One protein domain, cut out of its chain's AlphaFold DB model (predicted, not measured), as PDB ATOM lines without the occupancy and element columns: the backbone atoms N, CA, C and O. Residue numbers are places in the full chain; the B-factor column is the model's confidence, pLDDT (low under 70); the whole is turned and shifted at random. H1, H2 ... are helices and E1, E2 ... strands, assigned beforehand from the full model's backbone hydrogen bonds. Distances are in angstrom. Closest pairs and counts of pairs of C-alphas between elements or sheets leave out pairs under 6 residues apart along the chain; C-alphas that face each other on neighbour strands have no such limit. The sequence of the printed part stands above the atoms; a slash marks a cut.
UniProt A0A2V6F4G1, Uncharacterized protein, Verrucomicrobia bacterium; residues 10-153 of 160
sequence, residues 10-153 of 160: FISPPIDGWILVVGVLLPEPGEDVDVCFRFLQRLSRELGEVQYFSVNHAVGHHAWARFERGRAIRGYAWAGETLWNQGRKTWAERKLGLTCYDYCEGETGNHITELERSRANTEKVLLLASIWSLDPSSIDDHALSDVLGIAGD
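AT A GLANCE: This is residues 10 to 153 of the 160 residues of an uncharacterized protein of Verrucomicrobia bacterium (UniProt A0A2V6F4G1). A four-stranded antiparallel sheet, E3 to E6, makes the core, with H1 slanted over one face and H3 and H4 over part of the other. Beyond its E3 edge a small antiparallel sheet, E2, E1, E7 in order, stands towards one end of the long axis, and the loop round Thr 108 reaches the other end. The printed part has 144 residues, with four named helices and seven named strands in the order E1 E2 H1 E3 E4 E5 E6 H2 H3 H4 E7; the class is mixed, helices and strands. The whole is compact, with a radius of gyration of the C-alphas of 15.7 A, yet elongated in outline, 54 by 30 by 28 A.

IN THESE COORDINATES: Find C-alpha 10 at (109.765, 2.974, 103.506), where E1, residues 10 to 15, begins; E2 is residues 18 to 22. Helix H1, residues 33 to 47, runs 20.7 A from C-alpha 33 at (99.818, -13.531, 92.862). Next come E3, residues 49 to 56, 24.1 A; E4, residues 61 to 68, 24.3 A; E5, residues 71 to 78, 20.4 A, which bends by 61 degrees at residue 74; and E6, residues 82 to 86. Then look for H2, residues 91 to 95, H3, residues 111 to 122, 17.3 A, and H4, residues 125 to 132. E7, residues 150 to 152, ends at (108.308, 1.158, 109.774).

HOW THE PARTS SIT: Start with the meander E3 E4 E5 E6, each strand the antiparallel neighbour of the one before: look at N 52 and O 65, 2.8 A, N 64 and O 76, 2.9 A, and N 77 and O 84, 2.9 A. H1 is on this sheet at a height of 8.0 A, slantwise to the strands at 34 degrees to E4 on the local plane; its closest C-alphas to E3 are Ser 44 and Val 50, 5.3 A. On the opposite face, H4 lies over E3 and along it, at 2 degrees on the local plane, with the C-alphas of Phe 53 and Val 125 closest at 6.9 A. H3, on the same face as H4, is only just over E4, on which 3 of its C-alphas fall; those of His 62 and Thr 122 are closest, 6.3 A. H2, not on the sheet, touches H4, with the C-alphas of Ala 92 and Leu 128 closest at 6.4 A. In the small sheet, N 12 and O 20 of the hairpin E1 and E2 are 2.8 A apart, and N 11 of E1 and O 150 of E7 are 2.8 A apart. E2 and E3 are near each other, with 11 pairs of C-alphas within 10 A. Every O i to N i+4 pair is within hydrogen-bond range in H1, H2 and H4, and 6 of 8 in H3.

THE WHOLE: The two C-alphas farthest apart, Thr 108 and Asp 146, are 54.3 A apart. The printed part has no cut; the links H2 to H3 and H4 to E7 are long. Mean pLDDT of the printed part is 86.3; look for values under 70 at residues 105 to 111, 136 to 149 and 153.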
ATOM      1  N   PHE A  10     109.541   1.539 103.634       85.06
ATOM      2  CA  PHE A  10     109.765   2.974 103.506       85.06
ATOM      3  C   PHE A  10     108.672   3.596 102.633       85.06
ATOM      4  O   PHE A  10     108.326   3.049 101.587       85.06
ATOM      5  N   ILE A  11     108.145   4.739 103.066       88.88
ATOM      6  CA  ILE A  11     107.159   5.554 102.355       88.88
ATOM      7  C   ILE A  11     107.746   6.955 102.191       88.88
ATOM      8  O   ILE A  11     108.034   7.631 103.183       88.88
ATOM      9  N   SER A  12     107.926   7.398 100.950       85.44
ATOM     10  CA  SER A  12     108.452   8.728 100.654       85.44
ATOM     11  C   SER A  12     107.392   9.817 100.876       85.44
ATOM     12  O   SER A  12     106.188   9.546 100.836       85.44
ATOM     13  N   PRO A  13     107.807  11.083 101.031       84.50
ATOM     14  CA  PRO A  13     106.933  12.213 100.734       84.50
ATOM     15  C   PRO A  13     106.418  12.150  99.285       84.50
ATOM     16  O   PRO A  13     106.993  11.427  98.463       84.50
ATOM     17  N   PRO A  14     105.387  12.933  98.930       86.88
ATOM     18  CA  PRO A  14     105.024  13.140  97.536       86.88
ATOM     19  C   PRO A  14     106.188  13.763  96.747       86.88
ATOM     20  O   PRO A  14     106.658  14.845  97.092       86.88
ATOM     21  N   ILE A  15     106.617  13.099  95.677       82.75
ATOM     22  CA  ILE A  15     107.645  13.543  94.727       82.75
ATOM     23  C   ILE A  15     106.978  13.582  93.356       82.75
ATOM     24  O   ILE A  15     106.489  12.559  92.881       82.75
ATOM     25  N   ASP A  16     106.871  14.768  92.756       82.56
ATOM     26  CA  ASP A  16     106.202  14.979  91.461       82.56
ATOM     27  C   ASP A  16     104.799  14.343  91.362       82.56
ATOM     28  O   ASP A  16     104.378  13.829  90.327       82.56
ATOM     29  N   GLY A  17     104.054  14.369  92.472       85.00
ATOM     30  CA  GLY A  17     102.704  13.800  92.569       85.00
ATOM     31  C   GLY A  17     102.647  12.299  92.872       85.00
ATOM     32  O   GLY A  17     101.547  11.766  93.007       85.00
ATOM     33  N   TRP A  18     103.790  11.629  93.039       90.19
ATOM     34  CA  TRP A  18     103.887  10.211  93.388       90.19
ATOM     35  C   TRP A  18     104.372   9.996  94.817       90.19
ATOM     36  O   TRP A  18     105.250  10.696  95.302       90.19
ATOM     37  N   ILE A  19     103.822   8.985  95.485       91.06
ATOM     38  CA  ILE A  19     104.343   8.478  96.757       91.06
ATOM     39  C   ILE A  19     105.037   7.158  96.453       91.06
ATOM     40  O   ILE A  19     104.404   6.230  95.945       91.06
ATOM     41  N   LEU A  20     106.325   7.067  96.768       90.69
ATOM     42  CA  LEU A  20     107.063   5.824  96.640       90.69
ATOM     43  C   LEU A  20     106.922   4.994  97.900       90.69
ATOM     44  O   LEU A  20     107.090   5.484  99.015       90.69
ATOM     45  N   VAL A  21     106.658   3.711  97.696       91.62
ATOM     46  CA  VAL A  21     106.633   2.712  98.754       91.62
ATOM     47  C   VAL A  21     107.621   1.620  98.379       91.62
ATOM     48  O   VAL A  21     107.485   0.999  97.327       91.62
ATOM     49  N   VAL A  22     108.622   1.397  99.227       88.88
ATOM     50  CA  VAL A  22     109.710   0.445  98.979       88.88
ATOM     51  C   VAL A  22     109.906  -0.409 100.219       88.88
ATOM     52  O   VAL A  22     110.010   0.115 101.323       88.88
ATOM     53  N   GLY A  23     109.967  -1.726 100.068       87.06
ATOM     54  CA  GLY A  23     110.267  -2.601 101.196       87.06
ATOM     55  C   GLY A  23     109.914  -4.056 100.955       87.06
ATOM     56  O   GLY A  23     109.141  -4.389 100.060       87.06
ATOM     57  N   VAL A  24     110.473  -4.910 101.807       83.75
ATOM     58  CA  VAL A  24     110.313  -6.370 101.758       83.75
ATOM     59  C   VAL A  24     108.945  -6.847 102.254       83.75
ATOM     60  O   VAL A  24     108.611  -8.007 102.075       83.75
ATOM     61  N   LEU A  25     108.143  -5.976 102.881       85.81
ATOM     62  CA  LEU A  25     106.773  -6.315 103.303       85.81
ATOM     63  C   LEU A  25     105.722  -6.129 102.204       85.81
ATOM     64  O   LEU A  25     104.540  -6.379 102.448       85.81
ATOM     65  N   LEU A  26     106.113  -5.637 101.027       90.38
ATOM     66  CA  LEU A  26     105.200  -5.560  99.895       90.38
ATOM     67  C   LEU A  26     104.937  -6.974  99.363       90.38
ATOM     68  O   LEU A  26     105.898  -7.710  99.153       90.38
ATOM     69  N   PRO A  27     103.672  -7.356  99.103       92.50
ATOM     70  CA  PRO A  27     103.364  -8.675  98.564       92.50
ATOM     71  C   PRO A  27     104.108  -8.949  97.256       92.50
ATOM     72  O   PRO A  27     104.005  -8.169  96.301       92.50
ATOM     73  N   GLU A  28     104.822 -10.070  97.199       92.38
ATOM     74  CA  GLU A  28     105.508 -10.524  95.995       92.38
ATOM     75  C   GLU A  28     104.609 -11.508  95.230       92.38
ATOM     76  O   GLU A  28     104.121 -12.480  95.809       92.38
ATOM     77  N   PRO A  29     104.374 -11.308  93.919       93.62
ATOM     78  CA  PRO A  29     103.515 -12.208  93.152       93.62
ATOM     79  C   PRO A  29     104.068 -13.636  93.062       93.62
ATOM     80  O   PRO A  29     103.294 -14.553  92.817       93.62
ATOM     81  N   GLY A  30     105.380 -13.819  93.271       91.56
ATOM     82  CA  GLY A  30     106.025 -15.130  93.381       91.56
ATOM     83  C   GLY A  30     105.630 -15.931  94.624       91.56
ATOM     84  O   GLY A  30     105.697 -17.154  94.581       91.56
ATOM     85  N   GLU A  31     105.210 -15.266  95.704       92.56
ATOM     86  CA  GLU A  31     104.676 -15.934  96.897       92.56
ATOM     87  C   GLU A  31     103.184 -16.230  96.731       92.56
ATOM     88  O   GLU A  31     102.745 -17.360  96.933       92.56
ATOM     89  N   ASP A  32     102.408 -15.211  96.347       95.31
ATOM     90  CA  ASP A  32     100.979 -15.330  96.062       95.31
ATOM     91  C   ASP A  32     100.517 -14.169  95.157       95.31
ATOM     92  O   ASP A  32     100.362 -13.012  95.576       95.31
ATOM     93  N   VAL A  33     100.279 -14.488  93.881       95.56
ATOM     94  CA  VAL A  33      99.818 -13.531  92.862       95.56
ATOM     95  C   VAL A  33      98.463 -12.910  93.207       95.56
ATOM     96  O   VAL A  33      98.221 -11.736  92.921       95.56
ATOM     97  N   ASP A  34      97.595 -13.662  93.871       96.81
ATOM     98  CA  ASP A  34      96.240 -13.274  94.240       96.81
ATOM     99  C   ASP A  34      96.258 -12.262  95.397       96.81
ATOM    100  O   ASP A  34      95.527 -11.263  95.388       96.81
ATOM    101  N   VAL A  35      97.121 -12.487  96.394       96.88
ATOM    102  CA  VAL A  35      97.373 -11.539  97.491       96.88
ATOM    103  C   VAL A  35      97.968 -10.245  96.942       96.88
ATOM    104  O   VAL A  35      97.465  -9.164  97.270       96.88
ATOM    105  N   CYS A  36      98.970 -10.339  96.062       97.12
ATOM    106  CA  CYS A  36      99.571  -9.177  95.408       97.12
ATOM    107  C   CYS A  36      98.531  -8.381  94.602       97.12
ATOM    108  O   CYS A  36      98.370  -7.173  94.802       97.12
ATOM    109  N   PHE A  37      97.733  -9.058  93.773       98.06
ATOM    110  CA  PHE A  37      96.671  -8.429  92.993       98.06
ATOM    111  C   PHE A  37      95.660  -7.696  93.883       98.06
ATOM    112  O   PHE A  37      95.342  -6.530  93.639       98.06
ATOM    113  N   ARG A  38      95.146  -8.355  94.931       98.06
ATOM    114  CA  ARG A  38      94.142  -7.761  95.833       98.06
ATOM    115  C   ARG A  38      94.702  -6.563  96.594       98.06
ATOM    116  O   ARG A  38      93.975  -5.581  96.768       98.06
ATOM    117  N   PHE A  39      95.968  -6.625  97.007       97.31
ATOM    118  CA  PHE A  39      96.670  -5.513  97.642       97.31
ATOM    119  C   PHE A  39      96.731  -4.291  96.714       97.31
ATOM    120  O   PHE A  39      96.228  -3.224  97.074       97.31
ATOM    121  N   LEU A  40      97.242  -4.460  95.489       97.81
ATOM    122  CA  LEU A  40      97.362  -3.375  94.507       97.81
ATOM    123  C   LEU A  40      95.997  -2.824  94.079       97.81
ATOM    124  O   LEU A  40      95.807  -1.610  93.975       97.81
ATOM    125  N   GLN A  41      95.013  -3.706  93.896       98.25
ATOM    126  CA  GLN A  41      93.647  -3.320  93.571       98.25
ATOM    127  C   GLN A  41      93.035  -2.442  94.665       98.25
ATOM    128  O   GLN A  41      92.415  -1.424  94.357       98.25
ATOM    129  N   ARG A  42      93.179  -2.836  95.938       98.00
ATOM    130  CA  ARG A  42      92.669  -2.053  97.066       98.00
ATOM    131  C   ARG A  42      93.358  -0.695  97.136       98.00
ATOM    132  O   ARG A  42      92.664   0.313  97.206       98.00
ATOM    133  N   LEU A  43      94.686  -0.673  97.040       96.38
ATOM    134  CA  LEU A  43      95.463   0.561  97.099       96.38
ATOM    135  C   LEU A  43      95.051   1.541  95.990       96.38
ATOM    136  O   LEU A  43      94.817   2.715  96.249       96.38
ATOM    137  N   SER A  44      94.846   1.051  94.766       97.56
ATOM    138  CA  SER A  44      94.390   1.873  93.639       97.56
ATOM    139  C   SER A  44      92.958   2.400  93.795       97.56
ATOM    140  O   SER A  44      92.629   3.449  93.243       97.56
ATOM    141  N   ARG A  45      92.082   1.732  94.555       97.75
ATOM    142  CA  ARG A  45      90.756   2.293  94.882       97.75
ATOM    143  C   ARG A  45      90.858   3.490  95.822       97.75
ATOM    144  O   ARG A  45      90.049   4.402  95.708       97.75
ATOM    145  N   GLU A  46      91.826   3.462  96.731       96.25
ATOM    146  CA  GLU A  46      92.035   4.506  97.736       96.25
ATOM    147  C   GLU A  46      92.862   5.678  97.171       96.25
ATOM    148  O   GLU A  46      92.536   6.832  97.434       96.25
ATOM    149  N   LEU A  47      93.879   5.398  96.344       94.00
ATOM    150  CA  LEU A  47      94.850   6.390  95.852       94.00
ATOM    151  C   LEU A  47      94.670   6.797  94.380       94.00
ATOM    152  O   LEU A  47      95.312   7.733  93.911       94.00
ATOM    153  N   GLY A  48      93.801   6.120  93.625       95.06
ATOM    154  CA  GLY A  48      93.608   6.373  92.197       95.06
ATOM    155  C   GLY A  48      94.532   5.523  91.325       95.06
ATOM    156  O   GLY A  48      94.128   4.443  90.890       95.06
ATOM    157  N   GLU A  49      95.741   5.995  91.030       96.06
ATOM    158  CA  GLU A  49      96.713   5.252  90.212       96.06
ATOM    159  C   GLU A  49      97.783   4.595  91.089       96.06
ATOM    160  O   GLU A  49      98.319   5.215  92.002       96.06
ATOM    161  N   VAL A  50      98.082   3.323  90.818       97.31
ATOM    162  CA  VAL A  50      99.157   2.575  91.481       97.31
ATOM    163  C   VAL A  50      99.991   1.884  90.423       97.31
ATOM    164  O   VAL A  50      99.460   1.172  89.567       97.31
ATOM    165  N   GLN A  51     101.303   2.061  90.520       96.94
ATOM    166  CA  GLN A  51     102.283   1.344  89.724       96.94
ATOM    167  C   GLN A  51     103.144   0.503  90.667       96.94
ATOM    168  O   GLN A  51     103.525   0.953  91.744       96.94
ATOM    169  N   TYR A  52     103.389  -0.740  90.283       96.94
ATOM    170  CA  TYR A  52     104.145  -1.714  91.055       96.94
ATOM    171  C   TYR A  52     105.276  -2.243  90.199       96.94
ATOM    172  O   TYR A  52     105.067  -2.534  89.021       96.94
ATOM    173  N   PHE A  53     106.443  -2.402  90.810       95.62
ATOM    174  CA  PHE A  53     107.640  -2.936  90.184       95.62
ATOM    175  C   PHE A  53     108.371  -3.801  91.210       95.62
ATOM    176  O   PHE A  53     108.549  -3.385  92.352       95.62
ATOM    177  N   SER A  54     108.790  -4.996  90.808       94.06
ATOM    178  CA  SER A  54     109.596  -5.900  91.630       94.06
ATOM    179  C   SER A  54     110.657  -6.574  90.771       94.06
ATOM    180  O   SER A  54     110.392  -6.934  89.620       94.06
ATOM    181  N   VAL A  55     111.860  -6.719  91.323       93.06
ATOM    182  CA  VAL A  55     113.005  -7.350  90.664       93.06
ATOM    183  C   VAL A  55     113.824  -8.126  91.685       93.06
ATOM    184  O   VAL A  55     114.261  -7.575  92.692       93.06
ATOM    185  N   ASN A  56     114.126  -9.379  91.362       90.62
ATOM    186  CA  ASN A  56     115.134 -10.181  92.036       90.62
ATOM    187  C   ASN A  56     116.132 -10.714  91.000       90.62
ATOM    188  O   ASN A  56     115.897 -11.726  90.335       90.62
ATOM    189  N   HIS A  57     117.270 -10.028  90.865       87.00
ATOM    190  CA  HIS A  57     118.298 -10.361  89.873       87.00
ATOM    191  C   HIS A  57     118.920 -11.749  90.076       87.00
ATOM    192  O   HIS A  57     119.308 -12.381  89.095       87.00
ATOM    193  N   ALA A  58     119.002 -12.246  91.316       86.44
ATOM    194  CA  ALA A  58     119.668 -13.515  91.618       86.44
ATOM    195  C   ALA A  58     118.962 -14.711  90.961       86.44
ATOM    196  O   ALA A  58     119.612 -15.632  90.466       86.44
ATOM    197  N   VAL A  59     117.628 -14.675  90.924       86.38
ATOM    198  CA  VAL A  59     116.790 -15.733  90.335       86.38
ATOM    199  C   VAL A  59     116.107 -15.306  89.035       86.38
ATOM    200  O   VAL A  59     115.564 -16.141  88.318       86.38
ATOM    201  N   GLY A  60     116.187 -14.026  88.668       89.25
ATOM    202  CA  GLY A  60     115.546 -13.486  87.471       89.25
ATOM    203  C   GLY A  60     114.044 -13.241  87.630       89.25
ATOM    204  O   GLY A  60     113.370 -13.010  86.625       89.25
ATOM    205  N   HIS A  61     113.510 -13.300  88.854       93.19
ATOM    206  CA  HIS A  61     112.103 -12.995  89.109       93.19
ATOM    207  C   HIS A  61     111.870 -11.505  88.928       93.19
ATOM    208  O   HIS A  61     112.709 -10.676  89.293       93.19
ATOM    209  N   HIS A  62     110.737 -11.164  88.343       95.94
ATOM    210  CA  HIS A  62     110.369  -9.776  88.158       95.94
ATOM    211  C   HIS A  62     108.879  -9.641  87.913       95.94
ATOM    212  O   HIS A  62     108.219 -10.542  87.395       95.94
ATOM    213  N   ALA A  63     108.359  -8.472  88.248       97.31
ATOM    214  CA  ALA A  63     106.980  -8.131  87.996       97.31
ATOM    215  C   ALA A  63     106.818  -6.630  87.791       97.31
ATOM    216  O   ALA A  63     107.575  -5.820  88.326       97.31
ATOM    217  N   TRP A  64     105.790  -6.266  87.037       98.00
ATOM    218  CA  TRP A  64     105.288  -4.907  86.978       98.00
ATOM    219  C   TRP A  64     103.777  -4.905  86.815       98.00
ATOM    220  O   TRP A  64     103.197  -5.749  86.129       98.00
ATOM    221  N   ALA A  65     103.119  -3.927  87.419       98.19
ATOM    222  CA  ALA A  65     101.687  -3.756  87.271       98.19
ATOM    223  C   ALA A  65     101.288  -2.290  87.341       98.19
ATOM    224  O   ALA A  65     101.949  -1.476  87.976       98.19
ATOM    225  N   ARG A  66     100.176  -1.967  86.690       97.88
ATOM    226  CA  ARG A  66      99.537  -0.659  86.722       97.88
ATOM    227  C   ARG A  66      98.046  -0.835  86.938       97.88
ATOM    228  O   ARG A  66      97.372  -1.516  86.157       97.88
ATOM    229  N   PHE A  67      97.544  -0.185  87.976       98.25
ATOM    230  CA  PHE A  67      96.134  -0.128  88.319       98.25
ATOM    231  C   PHE A  67      95.631   1.306  88.292       98.25
ATOM    232  O   PHE A  67      96.323   2.225  88.720       98.25
ATOM    233  N   GLU A  68      94.385   1.469  87.861       97.44
ATOM    234  CA  GLU A  68      93.660   2.732  87.931       97.44
ATOM    235  C   GLU A  68      92.271   2.494  88.516       97.44
ATOM    236  O   GLU A  68      91.493   1.694  87.991       97.44
ATOM    237  N   ARG A  69      91.953   3.188  89.612       97.12
ATOM    238  CA  ARG A  69      90.672   3.114  90.335       97.12
ATOM    239  C   ARG A  69      90.217   1.671  90.600       97.12
ATOM    240  O   ARG A  69      89.043   1.333  90.450       97.12
ATOM    241  N   GLY A  70      91.156   0.802  90.972       96.75
ATOM    242  CA  GLY A  70      90.900  -0.609  91.259       96.75
ATOM    243  C   GLY A  70      90.752  -1.511  90.032       96.75
ATOM    244  O   GLY A  70      90.296  -2.641  90.176       96.75
ATOM    245  N   ARG A  71      91.119  -1.051  88.833       97.56
ATOM    246  CA  ARG A  71      91.176  -1.877  87.624       97.56
ATOM    247  C   ARG A  71      92.626  -2.098  87.214       97.56
ATOM    248  O   ARG A  71      93.349  -1.130  87.007       97.56
ATOM    249  N   ALA A  72      93.025  -3.353  87.021       97.56
ATOM    250  CA  ALA A  72      94.312  -3.677  86.411       97.56
ATOM    251  C   ALA A  72      94.305  -3.268  84.928       97.56
ATOM    252  O   ALA A  72      93.541  -3.809  84.122       97.56
ATOM    253  N   ILE A  73      95.144  -2.296  84.579       97.81
ATOM    254  CA  ILE A  73      95.340  -1.819  83.204       97.81
ATOM    255  C   ILE A  73      96.387  -2.681  82.498       97.81
ATOM    256  O   ILE A  73      96.202  -3.079  81.346       97.81
ATOM    257  N   ARG A  74      97.464  -3.005  83.219       97.88
ATOM    258  CA  ARG A  74      98.528  -3.915  82.797       97.88
ATOM    259  C   ARG A  74      99.070  -4.646  84.020       97.88
ATOM    260  O   ARG A  74      99.271  -4.016  85.051       97.88
ATOM    261  N   GLY A  75      99.342  -5.935  83.893       97.69
ATOM    262  CA  GLY A  75     100.046  -6.721  84.902       97.69
ATOM    263  C   GLY A  75     100.892  -7.789  84.234       97.69
ATOM    264  O   GLY A  75     100.435  -8.430  83.287       97.69
ATOM    265  N   TYR A  76     102.126  -7.942  84.691       97.94
ATOM    266  CA  TYR A  76     103.004  -9.028  84.293       97.94
ATOM    267  C   TYR A  76     103.855  -9.470  85.484       97.94
ATOM    268  O   TYR A  76     104.422  -8.623  86.172       97.94
ATOM    269  N   ALA A  77     103.957 -10.775  85.717       96.94
ATOM    270  CA  ALA A  77     104.824 -11.354  86.734       96.94
ATOM    271  C   ALA A  77     105.435 -12.665  86.236       96.94
ATOM    272  O   ALA A  77     104.732 -13.526  85.703       96.94
ATOM    273  N   TRP A  78     106.742 -12.803  86.447       94.94
ATOM    274  CA  TRP A  78     107.533 -13.969  86.084       94.94
ATOM    275  C   TRP A  78     108.319 -14.489  87.287       94.94
ATOM    276  O   TRP A  78     109.077 -13.734  87.907       94.94
ATOM    277  N   ALA A  79     108.200 -15.788  87.556       92.00
ATOM    278  CA  ALA A  79     108.992 -16.498  88.558       92.00
ATOM    279  C   ALA A  79     109.283 -17.933  88.091       92.00
ATOM    280  O   ALA A  79     108.673 -18.894  88.544       92.00
ATOM    281  N   GLY A  80     110.148 -18.068  87.084       88.50
ATOM    282  CA  GLY A  80     110.390 -19.347  86.398       88.50
ATOM    283  C   GLY A  80     109.300 -19.711  85.384       88.50
ATOM    284  O   GLY A  80     109.604 -20.336  84.374       88.50
ATOM    285  N   GLU A  81     108.081 -19.226  85.602       90.31
ATOM    286  CA  GLU A  81     106.945 -19.279  84.686       90.31
ATOM    287  C   GLU A  81     106.118 -17.981  84.747       90.31
ATOM    288  O   GLU A  81     106.334 -17.117  85.610       90.31
ATOM    289  N   THR A  82     105.164 -17.833  83.824       93.75
ATOM    290  CA  THR A  82     104.218 -16.710  83.800       93.75
ATOM    291  C   THR A  82     103.183 -16.867  84.915       93.75
ATOM    292  O   THR A  82     102.210 -17.603  84.768       93.75
ATOM    293  N   LEU A  83     103.352 -16.125  86.011       95.31
ATOM    294  CA  LEU A  83     102.395 -16.107  87.126       95.31
ATOM    295  C   LEU A  83     101.216 -15.171  86.863       95.31
ATOM    296  O   LEU A  83     100.086 -15.412  87.285       95.31
ATOM    297  N   TRP A  84     101.479 -14.074  86.155       97.00
ATOM    298  CA  TRP A  84     100.469 -13.084  85.816       97.00
ATOM    299  C   TRP A  84     100.770 -12.478  84.455       97.00
ATOM    300  O   TRP A  84     101.885 -12.028  84.211       97.00
ATOM    301  N   ASN A  85      99.772 -12.418  83.579       96.56
ATOM    302  CA  ASN A  85      99.829 -11.659  82.342       96.56
ATOM    303  C   ASN A  85      98.429 -11.130  82.005       96.56
ATOM    304  O   ASN A  85      97.552 -11.857  81.550       96.56
ATOM    305  N   GLN A  86      98.202  -9.843  82.256       96.31
ATOM    306  CA  GLN A  86      96.914  -9.189  82.051       96.31
ATOM    307  C   GLN A  86      97.081  -7.854  81.333       96.31
ATOM    308  O   GLN A  86      98.015  -7.089  81.586       96.31
ATOM    309  N   GLY A  87      96.132  -7.539  80.453       96.06
ATOM    310  CA  GLY A  87      96.151  -6.313  79.661       96.06
ATOM    311  C   GLY A  87      97.114  -6.393  78.475       96.06
ATOM    312  O   GLY A  87      97.955  -7.281  78.373       96.06
ATOM    313  N   ARG A  88      96.974  -5.457  77.534       94.50
ATOM    314  CA  ARG A  88      97.806  -5.438  76.324       94.50
ATOM    315  C   ARG A  88      99.202  -4.938  76.666       94.50
ATOM    316  O   ARG A  88      99.331  -3.934  77.362       94.50
ATOM    317  N   LYS A  89     100.224  -5.562  76.075       94.69
ATOM    318  CA  LYS A  89     101.600  -5.058  76.117       94.69
ATOM    319  C   LYS A  89     101.619  -3.574  75.739       94.69
ATOM    320  O   LYS A  89     101.134  -3.172  74.675       94.69
ATOM    321  N   THR A  90     102.159  -2.759  76.623       95.69
ATOM    322  CA  THR A  90     102.260  -1.311  76.488       95.69
ATOM    323  C   THR A  90     103.303  -0.936  75.439       95.69
ATOM    324  O   THR A  90     104.136  -1.741  75.013       95.69
ATOM    325  N   TRP A  91     103.255   0.315  74.982       95.81
ATOM    326  CA  TRP A  91     104.296   0.842  74.103       95.81
ATOM    327  C   TRP A  91     105.668   0.873  74.789       95.81
ATOM    328  O   TRP A  91     106.655   0.525  74.148       95.81
ATOM    329  N   ALA A  92     105.723   1.195  76.086       95.56
ATOM    330  CA  ALA A  92     106.960   1.204  76.864       95.56
ATOM    331  C   ALA A  92     107.618  -0.186  76.907       95.56
ATOM    332  O   ALA A  92     108.803  -0.318  76.608       95.56
ATOM    333  N   GLU A  93     106.825  -1.238  77.150       96.31
ATOM    334  CA  GLU A  93     107.306  -2.625  77.109       96.31
ATOM    335  C   GLU A  93     107.868  -3.008  75.734       96.31
ATOM    336  O   GLU A  93     108.879  -3.700  75.654       96.31
ATOM    337  N   ARG A  94     107.247  -2.548  74.638       95.62
ATOM    338  CA  ARG A  94     107.780  -2.774  73.284       95.62
ATOM    339  C   ARG A  94     109.066  -1.994  73.034       95.62
ATOM    340  O   ARG A  94     110.008  -2.562  72.494       95.62
ATOM    341  N   LYS A  95     109.115  -0.720  73.432       95.50
ATOM    342  CA  LYS A  95     110.283   0.153  73.252       95.50
ATOM    343  C   LYS A  95     111.518  -0.397  73.966       95.50
ATOM    344  O   LYS A  95     112.606  -0.345  73.408       95.50
ATOM    345  N   LEU A  96     111.344  -0.943  75.167       94.62
ATOM    346  CA  LEU A  96     112.426  -1.553  75.945       94.62
ATOM    347  C   LEU A  96     112.761  -2.988  75.499       94.62
ATOM    348  O   LEU A  96     113.735  -3.579  75.973       94.62
ATOM    349  N   GLY A  97     111.965  -3.574  74.599       94.62
ATOM    350  CA  GLY A  97     112.101  -4.978  74.218       94.62
ATOM    351  C   GLY A  97     111.941  -5.909  75.422       94.62
ATOM    352  O   GLY A  97     112.726  -6.843  75.573       94.62
ATOM    353  N   LEU A  98     110.984  -5.615  76.311       94.56
ATOM    354  CA  LEU A  98     110.630  -6.510  77.413       94.56
ATOM    355  C   LEU A  98     109.983  -7.767  76.838       94.56
ATOM    356  O   LEU A  98     109.110  -7.672  75.972       94.56
ATOM    357  N   THR A  99     110.365  -8.938  77.328       92.25
ATOM    358  CA  THR A  99     109.761 -10.215  76.927       92.25
ATOM    359  C   THR A  99     108.613 -10.542  77.874       92.25
ATOM    360  O   THR A  99     108.778 -10.447  79.083       92.25
ATOM    361  N   CYS A 100     107.437 -10.878  77.340       91.75
ATOM    362  CA  CYS A 100     106.305 -11.332  78.149       91.75
ATOM    363  C   CYS A 100     105.787 -12.614  77.527       91.75
ATOM    364  O   CYS A 100     105.297 -12.543  76.399       91.75
ATOM    365  N   TYR A 101     105.916 -13.723  78.240       90.62
ATOM    366  CA  TYR A 101     105.369 -14.999  77.803       90.62
ATOM    367  C   TYR A 101     103.887 -15.080  78.170       90.62
ATOM    368  O   TYR A 101     103.434 -14.453  79.136       90.62
ATOM    369  N   ASP A 102     103.113 -15.806  77.374       88.94
ATOM    370  CA  ASP A 102     101.756 -16.186  77.748       88.94
ATOM    371  C   ASP A 102     101.784 -17.293  78.814       88.94
ATOM    372  O   ASP A 102     102.834 -17.847  79.166       88.94
ATOM    373  N   TYR A 103     100.622 -17.591  79.376       86.44
ATOM    374  CA  TYR A 103     100.453 -18.750  80.238       86.44
ATOM    375  C   TYR A 103     100.765 -20.029  79.448       86.44
ATOM    376  O   TYR A 103     100.389 -20.155  78.284       86.44
ATOM    377  N   CYS A 104     101.465 -20.974  80.079       77.38
ATOM    378  CA  CYS A 104     101.852 -22.264  79.490       77.38
ATOM    379  C   CYS A 104     102.815 -22.207  78.278       77.38
ATOM    380  O   CYS A 104     103.159 -23.260  77.745       77.38
ATOM    381  N   GLU A 105     103.322 -21.038  77.856       65.38
ATOM    382  CA  GLU A 105     104.257 -20.941  76.711       65.38
ATOM    383  C   GLU A 105     105.617 -21.634  76.947       65.38
ATOM    384  O   GLU A 105     106.345 -21.886  75.991       65.38
ATOM    385  N   GLY A 106     105.941 -22.008  78.191       53.53
ATOM    386  CA  GLY A 106     107.180 -22.702  78.550       53.53
ATOM    387  C   GLY A 106     107.161 -24.225  78.374       53.53
ATOM    388  O   GLY A 106     108.203 -24.843  78.529       53.53
ATOM    389  N   GLU A 107     106.035 -24.873  78.053       51.78
ATOM    390  CA  GLU A 107     105.968 -26.350  78.009       51.78
ATOM    391  C   GLU A 107     106.548 -26.973  76.723       51.78
ATOM    392  O   GLU A 107     106.734 -28.186  76.646       51.78
ATOM    393  N   THR A 108     106.833 -26.170  75.693       53.25
ATOM    394  CA  THR A 108     107.210 -26.668  74.352       53.25
ATOM    395  C   THR A 108     108.537 -26.111  73.815       53.25
ATOM    396  O   THR A 108     108.956 -26.489  72.719       53.25
ATOM    397  N   GLY A 109     109.195 -25.216  74.560       57.94
ATOM    398  CA  GLY A 109     110.348 -24.428  74.114       57.94
ATOM    399  C   GLY A 109     111.687 -24.785  74.773       57.94
ATOM    400  O   GLY A 109     111.794 -25.631  75.658       57.94
ATOM    401  N   ASN A 110     112.760 -24.133  74.315       66.88
ATOM    402  CA  ASN A 110     114.095 -24.288  74.894       66.88
ATOM    403  C   ASN A 110     114.221 -23.403  76.147       66.88
ATOM    404  O   ASN A 110     114.633 -22.240  76.049       66.88
ATOM    405  N   HIS A 111     113.881 -23.969  77.311       69.56
ATOM    406  CA  HIS A 111     113.817 -23.295  78.619       69.56
ATOM    407  C   HIS A 111     115.028 -22.407  78.955       69.56
ATOM    408  O   HIS A 111     114.886 -21.378  79.613       69.56
ATOM    409  N   ILE A 112     116.231 -22.772  78.492       72.00
ATOM    410  CA  ILE A 112     117.456 -21.991  78.727       72.00
ATOM    411  C   ILE A 112     117.342 -20.610  78.071       72.00
ATOM    412  O   ILE A 112     117.561 -19.588  78.718       72.00
ATOM    413  N   THR A 113     116.936 -20.571  76.801       76.75
ATOM    414  CA  THR A 113     116.808 -19.312  76.052       76.75
ATOM    415  C   THR A 113     115.681 -18.435  76.589       76.75
ATOM    416  O   THR A 113     115.771 -17.206  76.551       76.75
ATOM    417  N   GLU A 114     114.622 -19.053  77.114       73.25
ATOM    418  CA  GLU A 114     113.504 -18.339  77.724       73.25
ATOM    419  C   GLU A 114     113.926 -17.665  79.025       73.25
ATOM    420  O   GLU A 114     113.659 -16.475  79.214       73.25
ATOM    421  N   LEU A 115     114.659 -18.398  79.868       74.62
ATOM    422  CA  LEU A 115     115.223 -17.904  81.117       74.62
ATOM    423  C   LEU A 115     116.212 -16.757  80.883       74.62
ATOM    424  O   LEU A 115     116.157 -15.757  81.595       74.62
ATOM    425  N   GLU A 116     117.086 -16.857  79.879       82.00
ATOM    426  CA  GLU A 116     118.032 -15.788  79.529       82.00
ATOM    427  C   GLU A 116     117.314 -14.503  79.096       82.00
ATOM    428  O   GLU A 116     117.605 -13.420  79.613       82.00
ATOM    429  N   ARG A 117     116.317 -14.605  78.205       82.69
ATOM    430  CA  ARG A 117     115.510 -13.443  77.787       82.69
ATOM    431  C   ARG A 117     114.701 -12.858  78.936       82.69
ATOM    432  O   ARG A 117     114.548 -11.643  79.018       82.69
ATOM    433  N   SER A 118     114.184 -13.717  79.810       83.38
ATOM    434  CA  SER A 118     113.434 -13.307  80.991       83.38
ATOM    435  C   SER A 118     114.336 -12.565  81.983       83.38
ATOM    436  O   SER A 118     113.988 -11.487  82.459       83.38
ATOM    437  N   ARG A 119     115.564 -13.047  82.211       85.62
ATOM    438  CA  ARG A 119     116.567 -12.352  83.035       85.62
ATOM    439  C   ARG A 119     116.926 -10.977  82.483       85.62
ATOM    440  O   ARG A 119     117.056 -10.044  83.271       85.62
ATOM    441  N   ALA A 120     116.984 -10.812  81.161       90.44
ATOM    442  CA  ALA A 120     117.221  -9.507  80.539       90.44
ATOM    443  C   ALA A 120     116.115  -8.470  80.828       90.44
ATOM    444  O   ALA A 120     116.346  -7.270  80.675       90.44
ATOM    445  N   ASN A 121     114.917  -8.887  81.264       94.00
ATOM    446  CA  ASN A 121     113.905  -7.940  81.739       94.00
ATOM    447  C   ASN A 121     114.322  -7.266  83.050       94.00
ATOM    448  O   ASN A 121     113.978  -6.103  83.244       94.00
ATOM    449  N   THR A 122     115.054  -7.959  83.933       92.81
ATOM    450  CA  THR A 122     115.404  -7.447  85.275       92.81
ATOM    451  C   THR A 122     116.184  -6.134  85.216       92.81
ATOM    452  O   THR A 122     115.946  -5.240  86.019       92.81
ATOM    453  N   GLU A 123     117.033  -5.967  84.205       92.12
ATOM    454  CA  GLU A 123     117.823  -4.751  83.959       92.12
ATOM    455  C   GLU A 123     116.975  -3.568  83.460       92.12
ATOM    456  O   GLU A 123     117.417  -2.423  83.458       92.12
ATOM    457  N   LYS A 124     115.744  -3.834  83.013       93.94
ATOM    458  CA  LYS A 124     114.889  -2.878  82.300       93.94
ATOM    459  C   LYS A 124     113.630  -2.493  83.072       93.94
ATOM    460  O   LYS A 124     112.914  -1.601  82.627       93.94
ATOM    461  N   VAL A 125     113.341  -3.138  84.204       93.38
ATOM    462  CA  VAL A 125     112.141  -2.839  85.007       93.38
ATOM    463  C   VAL A 125     112.181  -1.413  85.556       93.38
ATOM    464  O   VAL A 125     111.177  -0.713  85.483       93.38
ATOM    465  N   LEU A 126     113.336  -0.941  86.030       89.94
ATOM    466  CA  LEU A 126     113.458   0.446  86.492       89.94
ATOM    467  C   LEU A 126     113.293   1.441  85.335       89.94
ATOM    468  O   LEU A 126     112.551   2.404  85.470       89.94
ATOM    469  N   LEU A 127     113.848   1.139  84.154       92.69
ATOM    470  CA  LEU A 127     113.620   1.944  82.945       92.69
ATOM    471  C   LEU A 127     112.138   1.977  82.535       92.69
ATOM    472  O   LEU A 127     111.670   2.967  81.973       92.69
ATOM    473  N   LEU A 128     111.390   0.896  82.786       94.94
ATOM    474  CA  LEU A 128     109.947   0.862  82.556       94.94
ATOM    475  C   LEU A 128     109.223   1.833  83.495       94.94
ATOM    476  O   LEU A 128     108.358   2.570  83.021       94.94
ATOM    477  N   ALA A 129     109.605   1.867  84.776       92.25
ATOM    478  CA  ALA A 129     109.070   2.817  85.750       92.25
ATOM    479  C   ALA A 129     109.302   4.269  85.304       92.25
ATOM    480  O   ALA A 129     108.340   5.038  85.228       92.25
ATOM    481  N   SER A 130     110.519   4.591  84.845       89.00
ATOM    482  CA  SER A 130     110.874   5.917  84.316       89.00
ATOM    483  C   SER A 130     109.992   6.355  83.141       89.00
ATOM    484  O   SER A 130     109.697   7.536  82.988       89.00
ATOM    485  N   ILE A 131     109.559   5.422  82.281       91.75
ATOM    486  CA  ILE A 131     108.673   5.738  81.146       91.75
ATOM    487  C   ILE A 131     107.211   5.883  81.594       91.75
ATOM    488  O   ILE A 131     106.442   6.598  80.951       91.75
ATOM    489  N   TRP A 132     106.792   5.171  82.642       90.56
ATOM    490  CA  TRP A 132     105.400   5.162  83.096       90.56
ATOM    491  C   TRP A 132     105.034   6.329  84.002       90.56
ATOM    492  O   TRP A 132     103.883   6.767  83.960       90.56
ATOM    493  N   SER A 133     105.958   6.806  84.829       86.12
ATOM    494  CA  SER A 133     105.693   7.925  85.730       86.12
ATOM    495  C   SER A 133     106.971   8.614  86.189       86.12
ATOM    496  O   SER A 133     107.196   9.771  85.845       86.12
ATOM    497  N   LEU A 134     107.787   7.902  86.957       77.19
ATOM    498  CA  LEU A 134     108.939   8.433  87.664       77.19
ATOM    499  C   LEU A 134     110.036   7.372  87.705       77.19
ATOM    500  O   LEU A 134     109.751   6.183  87.850       77.19
ATOM    501  N   ASP A 135     111.286   7.808  87.575       71.75
ATOM    502  CA  ASP A 135     112.454   6.952  87.748       71.75
ATOM    503  C   ASP A 135     112.853   6.914  89.233       71.75
ATOM    504  O   ASP A 135     113.366   7.910  89.748       71.75
ATOM    505  N   PRO A 136     112.659   5.792  89.951       63.22
ATOM    506  CA  PRO A 136     113.004   5.725  91.369       63.22
ATOM    507  C   PRO A 136     114.513   5.852  91.620       63.22
ATOM    508  O   PRO A 136     114.917   6.185  92.730       63.22
ATOM    509  N   SER A 137     115.349   5.575  90.611       65.62
ATOM    510  CA  SER A 137     116.812   5.641  90.707       65.62
ATOM    511  C   SER A 137     117.383   7.033  90.441       65.62
ATOM    512  O   SER A 137     118.547   7.279  90.749       65.62
ATOM    513  N   SER A 138     116.574   7.951  89.897       61.97
ATOM    514  CA  SER A 138     116.976   9.337  89.648       61.97
ATOM    515  C   SER A 138     116.559  10.299  90.762       61.97
ATOM    516  O   SER A 138     116.719  11.507  90.597       61.97
ATOM    517  N   ILE A 139     115.963   9.802  91.852       62.50
ATOM    518  CA  ILE A 139     115.575  10.649  92.982       62.50
ATOM    519  C   ILE A 139     116.837  11.052  93.734       62.50
ATOM    520  O   ILE A 139     117.524  10.216  94.312       62.50
ATOM    521  N   ASP A 140     117.119  12.348  93.701       57.72
ATOM    522  CA  ASP A 140     118.270  12.948  94.360       57.72
ATOM    523  C   ASP A 140     118.017  13.082  95.873       57.72
ATOM    524  O   ASP A 140     116.943  13.527  96.294       57.72
ATOM    525  N   ASP A 141     119.011  12.758  96.706       53.62
ATOM    526  CA  ASP A 141     118.896  12.799  98.176       53.62
ATOM    527  C   ASP A 141     118.544  14.210  98.694       53.62
ATOM    528  O   ASP A 141     117.918  14.365  99.743       53.62
ATOM    529  N   HIS A 142     118.905  15.258  97.943       48.69
ATOM    530  CA  HIS A 142     118.576  16.653  98.268       48.69
ATOM    531  C   HIS A 142     117.105  17.024  98.013       48.69
ATOM    532  O   HIS A 142     116.607  17.972  98.611       48.69
ATOM    533  N   ALA A 143     116.374  16.289  97.169       49.69
ATOM    534  CA  ALA A 143     114.930  16.494  97.009       49.69
ATOM    535  C   ALA A 143     114.137  15.897  98.188       49.69
ATOM    536  O   ALA A 143     113.048  16.362  98.518       49.69
ATOM    537  N   LEU A 144     114.707  14.886  98.851       52.53
ATOM    538  CA  LEU A 144     114.156  14.235 100.041       52.53
ATOM    539  C   LEU A 144     114.524  14.956 101.352       52.53
ATOM    540  O   LEU A 144     113.948  14.647 102.392       52.53
ATOM    541  N   SER A 145     115.468  15.907 101.342       48.47
ATOM    542  CA  SER A 145     115.962  16.540 102.574       48.47
ATOM    543  C   SER A 145     115.010  17.571 103.188       48.47
ATOM    544  O   SER A 145     115.104  17.825 104.387       48.47
ATOM    545  N   ASP A 146     114.073  18.123 102.410       48.69
ATOM    546  CA  ASP A 146     113.108  19.116 102.909       48.69
ATOM    547  C   ASP A 146     111.815  18.492 103.468       48.69
ATOM    548  O   ASP A 146     111.035  19.177 104.134       48.69
ATOM    549  N   VAL A 147     111.584  17.184 103.264       55.31
ATOM    550  CA  VAL A 147     110.405  16.475 103.788       55.31
ATOM    551  C   VAL A 147     110.779  15.052 104.217       55.31
ATOM    552  O   VAL A 147     111.198  14.227 103.413       55.31
ATOM    553  N   LEU A 148     110.602  14.732 105.501       62.31
ATOM    554  CA  LEU A 148     110.912  13.409 106.056       62.31
ATOM    555  C   LEU A 148     109.892  12.348 105.598       62.31
ATOM    556  O   LEU A 148     108.688  12.515 105.793       62.31
ATOM    557  N   GLY A 149     110.378  11.238 105.031       63.94
ATOM    558  CA  GLY A 149     109.586  10.026 104.779       63.94
ATOM    559  C   GLY A 149     109.294   9.219 106.055       63.94
ATOM    560  O   GLY A 149     109.860   9.478 107.119       63.94
ATOM    561  N   ILE A 150     108.418   8.217 105.953       76.69
ATOM    562  CA  ILE A 150     108.047   7.320 107.060       76.69
ATOM    563  C   ILE A 150     108.692   5.950 106.833       76.69
ATOM    564  O   ILE A 150     108.506   5.348 105.779       76.69
ATOM    565  N   ALA A 151     109.400   5.422 107.832       72.31
ATOM    566  CA  ALA A 151     109.923   4.056 107.823       72.31
ATOM    567  C   ALA A 151     109.341   3.244 108.990       72.31
ATOM    568  O   ALA A 151     109.281   3.743 110.116       72.31
ATOM    569  N   GLY A 152     108.918   2.002 108.742       70.12
ATOM    570  CA  GLY A 152     108.308   1.158 109.774       70.12
ATOM    571  C   GLY A 152     107.933  -0.253 109.313       70.12
ATOM    572  O   GLY A 152     108.258  -0.669 108.203       70.12
ATOM    573  N   ASP A 153     107.243  -0.988 110.186       63.88
ATOM    574  CA  ASP A 153     106.672  -2.312 109.912       63.88
ATOM    575  C   ASP A 153     105.184  -2.196 109.526       63.88
ATOM    576  O   ASP A 153     104.434  -1.424 110.132       63.88
TER     577      ASP A 153